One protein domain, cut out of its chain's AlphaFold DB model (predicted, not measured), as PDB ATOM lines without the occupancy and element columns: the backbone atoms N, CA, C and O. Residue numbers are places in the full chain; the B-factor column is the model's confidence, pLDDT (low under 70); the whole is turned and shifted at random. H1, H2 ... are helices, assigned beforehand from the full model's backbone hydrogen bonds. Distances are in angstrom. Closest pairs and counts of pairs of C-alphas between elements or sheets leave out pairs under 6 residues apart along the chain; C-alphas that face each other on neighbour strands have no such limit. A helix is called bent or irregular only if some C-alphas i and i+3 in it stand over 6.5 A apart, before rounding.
ATOM      1  N   GLU A 185     235.341 226.907 295.869       55.78
ATOM      2  CA  GLU A 185     235.053 225.906 294.806       55.78
ATOM      3  C   GLU A 185     235.885 226.130 293.518       55.78
ATOM      4  O   GLU A 185     236.042 225.254 292.672       55.78
ATOM      5  N   LYS A 186     236.479 227.319 293.378       57.16
ATOM      6  CA  LYS A 186     237.308 227.779 292.258       57.16
ATOM      7  C   LYS A 186     238.696 227.139 292.211       57.16
ATOM      8  O   LYS A 186     239.317 227.156 291.150       57.16
ATOM      9  N   ILE A 187     239.153 226.517 293.304       60.81
ATOM     10  CA  ILE A 187     240.338 225.643 293.286       60.81
ATOM     11  C   ILE A 187     240.125 224.515 292.269       60.81
ATOM     12  O   ILE A 187     241.041 224.200 291.515       60.81
ATOM     13  N   ILE A 188     238.898 223.995 292.147       62.59
ATOM     14  CA  ILE A 188     238.561 222.922 291.204       62.59
ATOM     15  C   ILE A 188     238.794 223.376 289.750       62.59
ATOM     16  O   ILE A 188     239.382 222.639 288.961       62.59
ATOM     17  N   CYS A 189     238.453 224.622 289.399       67.81
ATOM     18  CA  CYS A 189     238.737 225.177 288.068       67.81
ATOM     19  C   CYS A 189     240.253 225.247 287.782       67.81
ATOM     20  O   CYS A 189     240.715 224.861 286.710       67.81
ATOM     21  N   LEU A 190     241.053 225.648 288.778       75.25
ATOM     22  CA  LEU A 190     242.516 225.718 288.665       75.25
ATOM     23  C   LEU A 190     243.200 224.340 288.665       75.25
ATOM     24  O   LEU A 190     244.332 224.230 288.189       75.25
ATOM     25  N   THR A 191     242.543 223.290 289.170       75.56
ATOM     26  CA  THR A 191     243.067 221.913 289.087       75.56
ATOM     27  C   THR A 191     243.004 221.345 287.672       75.56
ATOM     28  O   THR A 191     243.885 220.581 287.295       75.56
ATOM     29  N   ARG A 192     242.023 221.774 286.869       83.94
ATOM     30  CA  ARG A 192     241.788 221.298 285.495       83.94
ATOM     31  C   ARG A 192     242.265 222.260 284.415       83.94
ATOM     32  O   ARG A 192     242.040 222.049 283.230       83.94
ATOM     33  N   VAL A 193     242.955 223.324 284.814       90.88
ATOM     34  CA  VAL A 193     243.345 224.408 283.911       90.88
ATOM     35  C   VAL A 193     244.213 223.932 282.738       90.88
ATOM     36  O   VAL A 193     244.159 224.518 281.663       90.88
ATOM     37  N   PHE A 194     244.973 222.848 282.917       94.50
ATOM     38  CA  PHE A 194     245.836 222.282 281.878       94.50
ATOM     39  C   PHE A 194     245.190 221.165 281.043       94.50
ATOM     40  O   PHE A 194     245.827 220.690 280.107       94.50
ATOM     41  N   GLU A 195     243.930 220.787 281.298       93.50
ATOM     42  CA  GLU A 195     243.210 219.793 280.481       93.50
ATOM     43  C   GLU A 195     243.211 220.104 278.969       93.50
ATOM     44  O   GLU A 195     243.374 219.156 278.196       93.50
ATOM     45  N   PRO A 196     243.129 221.371 278.500       95.62
ATOM     46  CA  PRO A 196     243.221 221.681 277.070       95.62
ATOM     47  C   PRO A 196     244.519 221.227 276.390       95.62
ATOM     48  O   PRO A 196     244.549 221.078 275.173       95.62
ATOM     49  N   PHE A 197     245.592 221.012 277.157       95.19
ATOM     50  CA  PHE A 197     246.883 220.545 276.645       95.19
ATOM     51  C   PHE A 197     247.008 219.017 276.641       95.19
ATOM     52  O   PHE A 197     248.054 218.490 276.260       95.19
ATOM     53  N   THR A 198     245.969 218.286 277.050       92.31
ATOM     54  CA  THR A 198     245.979 216.818 277.061       92.31
ATOM     55  C   THR A 198     246.244 216.278 275.656       92.31
ATOM     56  O   THR A 198     245.574 216.648 274.696       92.31
ATOM     57  N   GLY A 199     247.236 215.392 275.529       89.75
ATOM     58  CA  GLY A 199     247.654 214.827 274.242       89.75
ATOM     59  C   GLY A 199     248.592 215.720 273.421       89.75
ATOM     60  O   GLY A 199     249.091 215.271 272.390       89.75
ATOM     61  N   LEU A 200     248.887 216.944 273.873       92.50
ATOM     62  CA  LEU A 200     249.929 217.789 273.293       92.50
ATOM     63  C   LEU A 200     251.225 217.630 274.083       92.50
ATOM     64  O   LEU A 200     251.238 217.718 275.309       92.50
ATOM     65  N   ASN A 201     252.336 217.449 273.373       91.56
ATOM     66  CA  ASN A 201     253.645 217.437 274.004       91.56
ATOM     67  C   ASN A 201     254.197 218.879 274.086       91.56
ATOM     68  O   ASN A 201     254.504 219.466 273.046       91.56
ATOM     69  N   PRO A 202     254.350 219.460 275.292       91.06
ATOM     70  CA  PRO A 202     254.781 220.850 275.469       91.06
ATOM     71  C   PRO A 202     256.226 221.120 275.031       91.06
ATOM     72  O   PRO A 202     256.550 222.263 274.724       91.06
ATOM     73  N   VAL A 203     257.090 220.098 274.987       92.44
ATOM     74  CA  VAL A 203     258.504 220.253 274.598       92.44
ATOM     75  C   VAL A 203     258.742 219.953 273.118       92.44
ATOM     76  O   VAL A 203     259.793 220.288 272.575       92.44
ATOM     77  N   GLN A 204     257.776 219.352 272.423       87.62
ATOM     78  CA  GLN A 204     257.885 219.079 270.992       87.62
ATOM     79  C   GLN A 204     257.264 220.217 270.189       87.62
ATOM     80  O   GLN A 204     256.069 220.230 269.898       87.62
ATOM     81  N   TYR A 205     258.101 221.178 269.805       87.12
ATOM     82  CA  TYR A 205     257.704 222.180 268.830       87.12
ATOM     83  C   TYR A 205     257.693 221.577 267.421       87.12
ATOM     84  O   TYR A 205     258.698 221.047 266.945       87.12
ATOM     85  N   ASN A 206     256.560 221.706 266.737       87.25
ATOM     86  CA  ASN A 206     256.432 221.399 265.320       87.25
ATOM     87  C   ASN A 206     255.460 222.406 264.672       87.25
ATOM     88  O   ASN A 206     254.311 222.484 265.128       87.25
ATOM     89  N   PRO A 207     255.857 223.118 263.593       86.62
ATOM     90  CA  PRO A 207     254.994 224.066 262.886       86.62
ATOM     91  C   PRO A 207     253.620 223.505 262.497       86.62
ATOM     92  O   PRO A 207     252.627 224.225 262.552       86.62
ATOM     93  N   TYR A 208     253.533 222.213 262.164       88.62
ATOM     94  CA  TYR A 208     252.271 221.564 261.783       88.62
ATOM     95  C   TYR A 208     251.297 221.388 262.961       88.62
ATOM     96  O   TYR A 208     250.088 221.313 262.760       88.62
ATOM     97  N   THR A 209     251.808 221.354 264.195       89.31
ATOM     98  CA  THR A 209     251.010 221.223 265.432       89.31
ATOM     99  C   THR A 209     250.770 222.557 266.142       89.31
ATOM    100  O   THR A 209     249.997 222.626 267.098       89.31
ATOM    101  N   GLU A 210     251.392 223.636 265.659       91.56
ATOM    102  CA  GLU A 210     251.259 224.988 266.203       91.56
ATOM    103  C   GLU A 210     249.796 225.465 266.320       91.56
ATOM    104  O   GLU A 210     249.442 226.021 267.361       91.56
ATOM    105  N   PRO A 211     248.897 225.218 265.342       94.75
ATOM    106  CA  PRO A 211     247.498 225.629 265.473       94.75
ATOM    107  C   PRO A 211     246.766 224.934 266.629       94.75
ATOM    108  O   PRO A 211     245.968 225.572 267.317       94.75
ATOM    109  N   LEU A 212     247.058 223.649 266.872       95.19
ATOM    110  CA  LEU A 212     246.468 222.885 267.977       95.19
ATOM    111  C   LEU A 212     246.929 223.441 269.325       95.19
ATOM    112  O   LEU A 212     246.117 223.622 270.230       95.19
ATOM    113  N   TRP A 213     248.214 223.784 269.431       95.88
ATOM    114  CA  TRP A 213     248.750 224.442 270.618       95.88
ATOM    115  C   TRP A 213     248.081 225.789 270.884       95.88
ATOM    116  O   TRP A 213     247.589 226.023 271.985       95.88
ATOM    117  N   LYS A 214     247.978 226.655 269.871       95.88
ATOM    118  CA  LYS A 214     247.314 227.961 270.010       95.88
ATOM    119  C   LYS A 214     245.846 227.827 270.419       95.88
ATOM    120  O   LYS A 214     245.355 228.629 271.213       95.88
ATOM    121  N   ALA A 215     245.146 226.812 269.911       96.81
ATOM    122  CA  ALA A 215     243.781 226.513 270.329       96.81
ATOM    123  C   ALA A 215     243.715 226.093 271.810       96.81
ATOM    124  O   ALA A 215     242.865 226.607 272.539       96.81
ATOM    125  N   ALA A 216     244.631 225.231 272.265       96.94
ATOM    126  CA  ALA A 216     244.738 224.829 273.670       96.94
ATOM    127  C   ALA A 216     245.049 226.021 274.590       96.94
ATOM    128  O   ALA A 216     244.371 226.204 275.600       96.94
ATOM    129  N   VAL A 217     245.984 226.896 274.198       96.50
ATOM    130  CA  VAL A 217     246.266 228.156 274.908       96.50
ATOM    131  C   VAL A 217     245.010 229.027 274.976       96.50
ATOM    132  O   VAL A 217     244.639 229.485 276.049       96.50
ATOM    133  N   SER A 218     244.280 229.205 273.871       96.19
ATOM    134  CA  SER A 218     243.034 229.986 273.881       96.19
ATOM    135  C   SER A 218     241.968 229.403 274.820       96.19
ATOM    136  O   SER A 218     241.231 230.155 275.462       96.19
ATOM    137  N   GLN A 219     241.868 228.076 274.923       95.38
ATOM    138  CA  GLN A 219     240.960 227.421 275.867       95.38
ATOM    139  C   GLN A 219     241.417 227.604 277.319       95.38
ATOM    140  O   GLN A 219     240.595 227.972 278.157       95.38
ATOM    141  N   TYR A 220     242.712 227.433 277.600       94.94
ATOM    142  CA  TYR A 220     243.317 227.730 278.903       94.94
ATOM    143  C   TYR A 220     242.971 229.153 279.362       94.94
ATOM    144  O   TYR A 220     242.462 229.352 280.464       94.94
ATOM    145  N   GLU A 221     243.162 230.131 278.476       93.50
ATOM    146  CA  GLU A 221     242.875 231.545 278.719       93.50
ATOM    147  C   GLU A 221     241.404 231.787 279.094       93.50
ATOM    148  O   GLU A 221     241.100 232.490 280.061       93.50
ATOM    149  N   LYS A 222     240.468 231.134 278.393       92.12
ATOM    150  CA  LYS A 222     239.032 231.203 278.713       92.12
ATOM    151  C   LYS A 222     238.703 230.605 280.081       92.12
ATOM    152  O   LYS A 222     237.843 231.146 280.775       92.12
ATOM    153  N   ILE A 223     239.373 229.517 280.471       91.00
ATOM    154  CA  ILE A 223     239.163 228.842 281.762       91.00
ATOM    155  C   ILE A 223     239.627 229.732 282.923       91.00
ATOM    156  O   ILE A 223     238.923 229.843 283.927       91.00
ATOM    157  N   ILE A 224     240.781 230.400 282.798       90.31
ATOM    158  CA  ILE A 224     241.330 231.229 283.886       90.31
ATOM    159  C   ILE A 224     240.684 232.609 284.009       90.31
ATOM    160  O   ILE A 224     240.694 233.181 285.100       90.31
ATOM    161  N   MET A 225     240.096 233.139 282.932       89.50
ATOM    162  CA  MET A 225     239.562 234.505 282.879       89.50
ATOM    163  C   MET A 225     238.632 234.879 284.059       89.50
ATOM    164  O   MET A 225     238.825 235.955 284.629       89.50
ATOM    165  N   PRO A 226     237.672 234.044 284.514       88.38
ATOM    166  CA  PRO A 226     236.809 234.398 285.648       88.38
ATOM    167  C   PRO A 226     237.567 234.516 286.979       88.38
ATOM    168  O   PRO A 226     237.224 235.330 287.840       88.38
ATOM    169  N   VAL A 227     238.601 233.690 287.170       87.44
ATOM    170  CA  VAL A 227     239.468 233.744 288.356       87.44
ATOM    171  C   VAL A 227     240.352 234.985 288.288       87.44
ATOM    172  O   VAL A 227     240.488 235.705 289.278       87.44
ATOM    173  N   GLU A 228     240.886 235.274 287.101       88.69
ATOM    174  CA  GLU A 228     241.700 236.451 286.832       88.69
ATOM    175  C   GLU A 228     240.941 237.754 287.130       88.69
ATOM    176  O   GLU A 228     241.466 238.601 287.848       88.69
ATOM    177  N   GLN A 229     239.684 237.889 286.689       89.44
ATOM    178  CA  GLN A 229     238.836 239.056 286.992       89.44
ATOM    179  C   GLN A 229     238.643 239.268 288.499       89.44
ATOM    180  O   GLN A 229     238.753 240.387 289.000       89.44
ATOM    181  N   LYS A 230     238.397 238.191 289.255       87.12
ATOM    182  CA  LYS A 230     238.238 238.278 290.716       87.12
ATOM    183  C   LYS A 230     239.538 238.727 291.390       87.12
ATOM    184  O   LYS A 230     239.501 239.530 292.322       87.12
ATOM    185  N   ILE A 231     240.680 238.205 290.941       87.94
ATOM    186  CA  ILE A 231     241.996 238.594 291.466       87.94
ATOM    187  C   ILE A 231     242.323 240.038 291.092       87.94
ATOM    188  O   ILE A 231     242.845 240.755 291.940       87.94
ATOM    189  N   ALA A 232     241.960 240.488 289.890       91.19
ATOM    190  CA  ALA A 232     242.123 241.875 289.470       91.19
ATOM    191  C   ALA A 232     241.422 242.840 290.437       91.19
ATOM    192  O   ALA A 232     242.061 243.762 290.933       91.19
ATOM    193  N   GLY A 233     240.162 242.570 290.802       90.69
ATOM    194  CA  GLY A 233     239.431 243.384 291.782       90.69
ATOM    195  C   GLY A 233     240.067 243.384 293.179       90.69
ATOM    196  O   GLY A 233     240.162 244.427 293.820       90.69
ATOM    197  N   LYS A 234     240.576 242.237 293.652       88.81
ATOM    198  CA  LYS A 234     241.312 242.178 294.930       88.81
ATOM    199  C   LYS A 234     242.613 242.975 294.885       88.81
ATOM    200  O   LYS A 234     242.932 243.683 295.835       88.81
ATOM    201  N   LEU A 235     243.368 242.823 293.800       90.81
ATOM    202  CA  LEU A 235     244.634 243.514 293.600       90.81
ATOM    203  C   LEU A 235     244.410 245.024 293.499       90.81
ATOM    204  O   LEU A 235     245.189 245.776 294.070       90.81
ATOM    205  N   LYS A 236     243.318 245.445 292.855       93.44
ATOM    206  CA  LYS A 236     242.875 246.836 292.801       93.44
ATOM    207  C   LYS A 236     242.665 247.409 294.195       93.44
ATOM    208  O   LYS A 236     243.347 248.360 294.550       93.44
ATOM    209  N   ASN A 237     241.830 246.764 295.011       91.56
ATOM    210  CA  ASN A 237     241.571 247.201 296.386       91.56
ATOM    211  C   ASN A 237     242.865 247.297 297.208       91.56
ATOM    212  O   ASN A 237     243.119 248.319 297.836       91.56
ATOM    213  N   TYR A 238     243.718 246.268 297.140       90.81
ATOM    214  CA  TYR A 238     245.015 246.268 297.820       90.81
ATOM    215  C   TYR A 238     245.921 247.423 297.369       90.81
ATOM    216  O   TYR A 238     246.585 248.047 298.191       90.81
ATOM    217  N   ILE A 239     245.964 247.716 296.066       92.44
ATOM    218  CA  ILE A 239     246.770 248.810 295.522       92.44
ATOM    219  C   ILE A 239     246.213 250.172 295.957       92.44
ATOM    220  O   ILE A 239     246.991 251.048 296.333       92.44
ATOM    221  N   SER A 240     244.890 250.347 295.954       90.94
ATOM    222  CA  SER A 240     244.249 251.582 296.415       90.94
ATOM    223  C   SER A 240     244.554 251.883 297.888       90.94
ATOM    224  O   SER A 240     244.679 253.049 298.247       90.94
ATOM    225  N   GLU A 241     244.734 250.867 298.737       91.94
ATOM    226  CA  GLU A 241     245.103 251.043 300.154       91.94
ATOM    227  C   GLU A 241     246.539 251.561 300.359       91.94
ATOM    228  O   GLU A 241     246.824 252.200 301.368       91.94
ATOM    229  N   ILE A 242     247.448 251.307 299.412       91.62
ATOM    230  CA  ILE A 242     248.876 251.673 299.507       91.62
ATOM    231  C   ILE A 242     249.279 252.811 298.555       91.62
ATOM    232  O   ILE A 242     250.462 253.142 298.449       91.62
ATOM    233  N   GLN A 243     248.317 253.405 297.843       86.56
ATOM    234  CA  GLN A 243     248.565 254.381 296.774       86.56
ATOM    235  C   GLN A 243     249.262 255.669 297.242       86.56
ATOM    236  O   GLN A 243     249.890 256.362 296.436       86.56
ATOM    237  N   ASP A 244     249.187 255.981 298.538       87.19
ATOM    238  CA  ASP A 244     249.804 257.170 299.130       87.19
ATOM    239  C   ASP A 244     251.326 257.048 299.284       87.19
ATOM    240  O   ASP A 244     252.015 258.059 299.423       87.19
ATOM    241  N   SER A 245     251.875 255.830 299.218       89.06
ATOM    242  CA  SER A 245     253.316 255.579 299.281       89.06
ATOM    243  C   SER A 245     253.857 255.156 297.908       89.06
ATOM    244  O   SER A 245     253.682 254.000 297.510       89.06
ATOM    245  N   PRO A 246     254.584 256.032 297.180       87.69
ATOM    246  CA  PRO A 246     255.118 255.714 295.852       87.69
ATOM    247  C   PRO A 246     256.013 254.469 295.832       87.69
ATOM    248  O   PRO A 246     255.962 253.673 294.896       87.69
ATOM    249  N   GLN A 247     256.809 254.269 296.888       88.81
ATOM    250  CA  GLN A 247     257.686 253.107 297.012       88.81
ATOM    251  C   GLN A 247     256.887 251.815 297.199       88.81
ATOM    252  O   GLN A 247     257.169 250.828 296.524       88.81
ATOM    253  N   GLN A 248     255.878 251.805 298.076       92.19
ATOM    254  CA  GLN A 248     255.043 250.616 298.281       92.19
ATOM    255  C   GLN A 248     254.218 250.297 297.033       92.19
ATOM    256  O   GLN A 248     254.129 249.130 296.650       92.19
ATOM    257  N   LEU A 249     253.695 251.327 296.363       92.50
ATOM    258  CA  LEU A 249     252.984 251.196 295.098       92.50
ATOM    259  C   LEU A 249     253.870 250.527 294.037       92.50
ATOM    260  O   LEU A 249     253.499 249.489 293.487       92.50
ATOM    261  N   LEU A 250     255.081 251.050 293.808       92.69
ATOM    262  CA  LEU A 250     256.044 250.457 292.877       92.69
ATOM    263  C   LEU A 250     256.377 249.005 293.252       92.69
ATOM    264  O   LEU A 250     256.353 248.120 292.394       92.69
ATOM    265  N   GLN A 251     256.638 248.732 294.534       92.94
ATOM    266  CA  GLN A 251     256.944 247.382 295.013       92.94
ATOM    267  C   GLN A 251     255.786 246.403 294.783       92.94
ATOM    268  O   GLN A 251     256.028 245.263 294.387       92.94
ATOM    269  N   ALA A 252     254.532 246.826 294.961       92.12
ATOM    270  CA  ALA A 252     253.369 245.988 294.677       92.12
ATOM    271  C   ALA A 252     253.270 245.633 293.185       92.12
ATOM    272  O   ALA A 252     253.110 244.457 292.839       92.12
ATOM    273  N   PHE A 253     253.444 246.617 292.298       92.88
ATOM    274  CA  PHE A 253     253.459 246.394 290.849       92.88
ATOM    275  C   PHE A 253     254.609 245.475 290.411       92.88
ATOM    276  O   PHE A 253     254.398 244.578 289.592       92.88
ATOM    277  N   LEU A 254     255.805 245.624 290.989       92.12
ATOM    278  CA  LEU A 254     256.949 244.747 290.713       92.12
ATOM    279  C   LEU A 254     256.723 243.319 291.227       92.12
ATOM    280  O   LEU A 254     256.978 242.349 290.506       92.12
ATOM    281  N   LYS A 255     256.199 243.175 292.450       90.19
ATOM    282  CA  LYS A 255     255.918 241.878 293.082       90.19
ATOM    283  C   LYS A 255     254.894 241.064 292.290       90.19
ATOM    284  O   LYS A 255     255.027 239.841 292.182       90.19
ATOM    285  N   TYR A 256     253.893 241.732 291.719       89.38
ATOM    286  CA  TYR A 256     252.790 241.100 290.990       89.38
ATOM    287  C   TYR A 256     252.837 241.341 289.477       89.38
ATOM    288  O   TYR A 256     251.828 241.159 288.796       89.38
ATOM    289  N   LYS A 257     254.017 241.672 288.933       90.31
ATOM    290  CA  LYS A 257     254.216 242.030 287.519       90.31
ATOM    291  C   LYS A 257     253.618 241.028 286.528       90.31
ATOM    292  O   LYS A 257     253.048 241.435 285.523       90.31
ATOM    293  N   GLU A 258     253.707 239.731 286.826       87.75
ATOM    294  CA  GLU A 258     253.189 238.674 285.948       87.75
ATOM    295  C   GLU A 258     251.661 238.691 285.854       87.75
ATOM    296  O   GLU A 258     251.120 238.379 284.801       87.75
ATOM    297  N   LEU A 259     250.964 239.096 286.923       89.06
ATOM    298  CA  LEU A 259     249.512 239.279 286.903       89.06
ATOM    299  C   LEU A 259     249.137 240.615 286.271       89.06
ATOM    300  O   LEU A 259     248.233 240.656 285.451       89.06
ATOM    301  N   VAL A 260     249.847 241.699 286.597       91.81
ATOM    302  CA  VAL A 260     249.551 243.035 286.052       91.81
ATOM    303  C   VAL A 260     249.706 243.084 284.531       91.81
ATOM    304  O   VAL A 260     248.955 243.787 283.864       91.81
ATOM    305  N   LYS A 261     250.651 242.327 283.959       91.56
ATOM    306  CA  LYS A 261     250.834 242.226 282.502       91.56
ATOM    307  C   LYS A 261     249.660 241.561 281.783       91.56
ATOM    308  O   LYS A 261     249.556 241.676 280.563       91.56
ATOM    309  N   ARG A 262     248.793 240.854 282.505       91.06
ATOM    310  CA  ARG A 262     247.678 240.131 281.906       91.06
ATOM    311  C   ARG A 262     246.615 241.107 281.400       91.06
ATOM    312  O   ARG A 262     246.313 242.066 282.108       91.06
ATOM    313  N   PRO A 263     246.014 240.887 280.218       91.88
ATOM    314  CA  PRO A 263     245.098 241.859 279.621       91.88
ATOM    315  C   PRO A 263     243.923 242.248 280.523       91.88
ATOM    316  O   PRO A 263     243.568 243.425 280.591       91.88
ATOM    317  N   THR A 264     243.333 241.289 281.241       91.62
ATOM    318  CA  THR A 264     242.169 241.552 282.091       91.62
ATOM    319  C   THR A 264     242.552 242.348 283.334       91.62
ATOM    320  O   THR A 264     241.920 243.363 283.618       91.62
ATOM    321  N   VAL A 265     243.626 241.955 284.027       92.25
ATOM    322  CA  VAL A 265     244.145 242.694 285.192       92.25
ATOM    323  C   VAL A 265     244.636 244.089 284.795       92.25
ATOM    324  O   VAL A 265     244.308 245.075 285.446       92.25
ATOM    325  N   SER A 266     245.387 244.185 283.698       94.19
ATOM    326  CA  SER A 266     245.944 245.431 283.161       94.19
ATOM    327  C   SER A 266     244.868 246.474 282.859       94.19
ATOM    328  O   SER A 266     245.075 247.663 283.107       94.19
ATOM    329  N   LYS A 267     243.722 246.022 282.330       93.88
ATOM    330  CA  LYS A 267     242.562 246.869 282.048       93.88
ATOM    331  C   LYS A 267     241.856 247.316 283.329       93.88
ATOM    332  O   LYS A 267     241.468 248.473 283.426       93.88
ATOM    333  N   GLU A 268     241.705 246.419 284.299       93.88
ATOM    334  CA  GLU A 268     241.031 246.714 285.569       93.88
ATOM    335  C   GLU A 268     241.819 247.708 286.441       93.88
ATOM    336  O   GLU A 268     241.218 248.542 287.124       93.88
ATOM    337  N   LEU A 269     243.157 247.634 286.372       94.31
ATOM    338  CA  LEU A 269     244.114 248.478 287.099       94.31
ATOM    339  C   LEU A 269     244.549 249.740 286.329       94.31
ATOM    340  O   LEU A 269     245.628 250.278 286.585       94.31
ATOM    341  N   MET A 270     243.789 250.180 285.322       94.88
ATOM    342  CA  MET A 270     244.188 251.306 284.464       94.88
ATOM    343  C   MET A 270     244.496 252.576 285.280       94.88
ATOM    344  O   MET A 270     245.565 253.157 285.111       94.88
ATOM    345  N   LEU A 271     243.607 252.956 286.202       94.12
ATOM    346  CA  LEU A 271     243.747 254.172 287.014       94.12
ATOM    347  C   LEU A 271     244.934 254.085 287.984       94.12
ATOM    348  O   LEU A 271     245.679 255.046 288.171       94.12
ATOM    349  N   GLU A 272     245.155 252.917 288.579       94.19
ATOM    350  CA  GLU A 272     246.274 252.663 289.485       94.19
ATOM    351  C   GLU A 272     247.613 252.720 288.737       94.19
ATOM    352  O   GLU A 272     248.607 253.222 289.266       94.19
ATOM    353  N   ARG A 273     247.646 252.251 287.482       94.31
ATOM    354  CA  ARG A 273     248.823 252.355 286.605       94.31
ATOM    355  C   ARG A 273     249.119 253.801 286.218       94.31
ATOM    356  O   ARG A 273     250.284 254.190 286.233       94.31
ATOM    357  N   GLU A 274     248.095 254.586 285.892       94.62
ATOM    358  CA  GLU A 274     248.235 256.024 285.622       94.62
ATOM    359  C   GLU A 274     248.732 256.777 286.859       94.62
ATOM    360  O   GLU A 274     249.632 257.610 286.761       94.62
ATOM    361  N   THR A 275     248.221 256.414 288.036       93.44
ATOM    362  CA  THR A 275     248.657 256.978 289.317       93.44
ATOM    363  C   THR A 275     250.128 256.661 289.581       93.44
ATOM    364  O   THR A 275     250.902 257.571 289.877       93.44
ATOM    365  N   LEU A 276     250.555 255.402 289.416       93.94
ATOM    366  CA  LEU A 276     251.969 255.034 289.542       93.94
ATOM    367  C   LEU A 276     252.834 255.814 288.545       93.94
ATOM    368  O   LEU A 276     253.877 256.340 288.929       93.94
ATOM    369  N   LEU A 277     252.406 255.920 287.285       94.50
ATOM    370  CA  LEU A 277     253.150 256.654 286.262       94.50
ATOM    371  C   LEU A 277     253.326 258.128 286.643       94.50
ATOM    372  O   LEU A 277     254.445 258.632 286.576       94.50
ATOM    373  N   ALA A 278     252.265 258.799 287.097       94.62
ATOM    374  CA  ALA A 278     252.337 260.186 287.551       94.62
ATOM    375  C   ALA A 278     253.339 260.353 288.708       94.62
ATOM    376  O   ALA A 278     254.212 261.216 288.651       94.62
ATOM    377  N   ARG A 279     253.295 259.461 289.708       91.25
ATOM    378  CA  ARG A 279     254.231 259.480 290.847       91.25
ATOM    379  C   ARG A 279     255.684 259.238 290.429       91.25
ATOM    380  O   ARG A 279     256.586 259.874 290.972       91.25
ATOM    381  N   LEU A 280     255.921 258.332 289.479       92.31
ATOM    382  CA  LEU A 280     257.258 258.084 288.933       92.31
ATOM    383  C   LEU A 280     257.768 259.296 288.149       92.31
ATOM    384  O   LEU A 280     258.921 259.684 288.315       92.31
ATOM    385  N   MET A 281     256.912 259.935 287.346       94.44
ATOM    386  CA  MET A 281     257.266 261.166 286.635       94.44
ATOM    387  C   MET A 281     257.632 262.294 287.598       94.44
ATOM    388  O   MET A 281     258.608 263.001 287.353       94.44
ATOM    389  N   ASP A 282     256.887 262.458 288.690       93.75
ATOM    390  CA  ASP A 282     257.202 263.464 289.704       93.75
ATOM    391  C   ASP A 282     258.506 263.132 290.441       93.75
ATOM    392  O   ASP A 282     259.355 264.004 290.583       93.75
ATOM    393  N   SER A 283     258.753 261.856 290.760       91.56
ATOM    394  CA  SER A 283     260.030 261.420 291.351       91.56
ATOM    395  C   SER A 283     261.227 261.729 290.437       91.56
ATOM    396  O   SER A 283     262.256 262.215 290.898       91.56
ATOM    397  N   VAL A 284     261.092 261.503 289.124       93.06
ATOM    398  CA  VAL A 284     262.138 261.837 288.141       93.06
ATOM    399  C   VAL A 284     262.357 263.350 288.044       93.06
ATOM    400  O   VAL A 284     263.503 263.793 287.937       93.06
ATOM    401  N   LYS A 285     261.291 264.164 288.105       95.31
ATOM    402  CA  LYS A 285     261.421 265.633 288.164       95.31
ATOM    403  C   LYS A 285     262.166 266.069 289.423       95.31
ATOM    404  O   LYS A 285     263.051 266.911 289.317       95.31
ATOM    405  N   ASP A 286     261.851 265.475 290.572       92.81
ATOM    406  CA  ASP A 286     262.513 265.779 291.840       92.81
ATOM    407  C   ASP A 286     264.003 265.421 291.789       92.81
ATOM    408  O   ASP A 286     264.842 266.232 292.179       92.81
ATOM    409  N   PHE A 287     264.362 264.255 291.236       92.06
ATOM    410  CA  PHE A 287     265.767 263.868 291.047       92.06
ATOM    411  C   PHE A 287     266.506 264.808 290.102       92.06
ATOM    412  O   PHE A 287     267.656 265.166 290.355       92.06
ATOM    413  N   ARG A 288     265.848 265.242 289.025       93.75
ATOM    414  CA  ARG A 288     266.424 266.207 288.092       93.75
ATOM    415  C   ARG A 288     266.641 267.568 288.751       93.75
ATOM    416  O   ARG A 288     267.706 268.149 288.577       93.75
TER     417      ARG A 288
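Overview. This is residues 185 to 288 of the 327 residues of the protein "cytoplasmic dynein 2 heavy chain 1-like" of Lipotes vexillifer (UniProt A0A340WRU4). One long helix, H2, turns an open corner partway along, and H3, H4 and H5 fold back beside its second arm, H2b, before H6 runs off away from the corner. H1 sits near the corner, and a long link leads from it to the start of the first arm, H2a. The printed part has 104 residues with six named helices, H1 to H6 in order, and no named strand; the class is all helix. It is loose, with a radius of gyration of the C-alphas of 18.3 A, and flat, spanning 55 by 35 by 18 A.

Arrangement. H1, residues 186 to 191, is close to but not clearly touching H2a, residues 210 to 223; their closest C-alphas, Cys 189 and Ile 223, are 7.3 A apart. By its hydrogen bonds H2, residues 210 to 242, was assigned as one helix, but it is bent: C-alphas 223 and 226 are 7.2 A apart, and H2a stands at a steep tilt of 60 degrees to H2b, residues 226 to 242. H2b and H3, residues 246 to 255, touch as a helical hairpin, opposite ways at a shallow tilt of 24 degrees; the closest C-alphas, Ile 242 and Leu 249, are 6.0 A apart. H4, residues 257 to 260, is near H2b. H5, residues 263 to 268, touches H2b, with Ala 232 and Val 265 the closest C-alphas at 4.8 A. H6, residues 270 to 288, touches H3, its closest C-alphas Pro 246 and Arg 279 being 6.3 A apart. Every O i to N i+4 pair is within hydrogen-bond range in H1, H2a, H3, H5 and H6, and 12 of 13 in H2b; H4 is too short for such a pair.

Along the chain. H1 begins at C-alpha 186 (237.308, 227.779, 292.258). H2a measures 20.1 A, H2b 25.2 A and H6 27.0 A, ending at C-alpha 288 (266.424, 266.207, 288.092).

Size, cuts and confidence. The C-alphas farthest apart, Gly 199 and Arg 288, are 56.4 A apart. The printed part has no cut, the link from H1 to H2 is long, and residues 185 to 189 have pLDDT under 70.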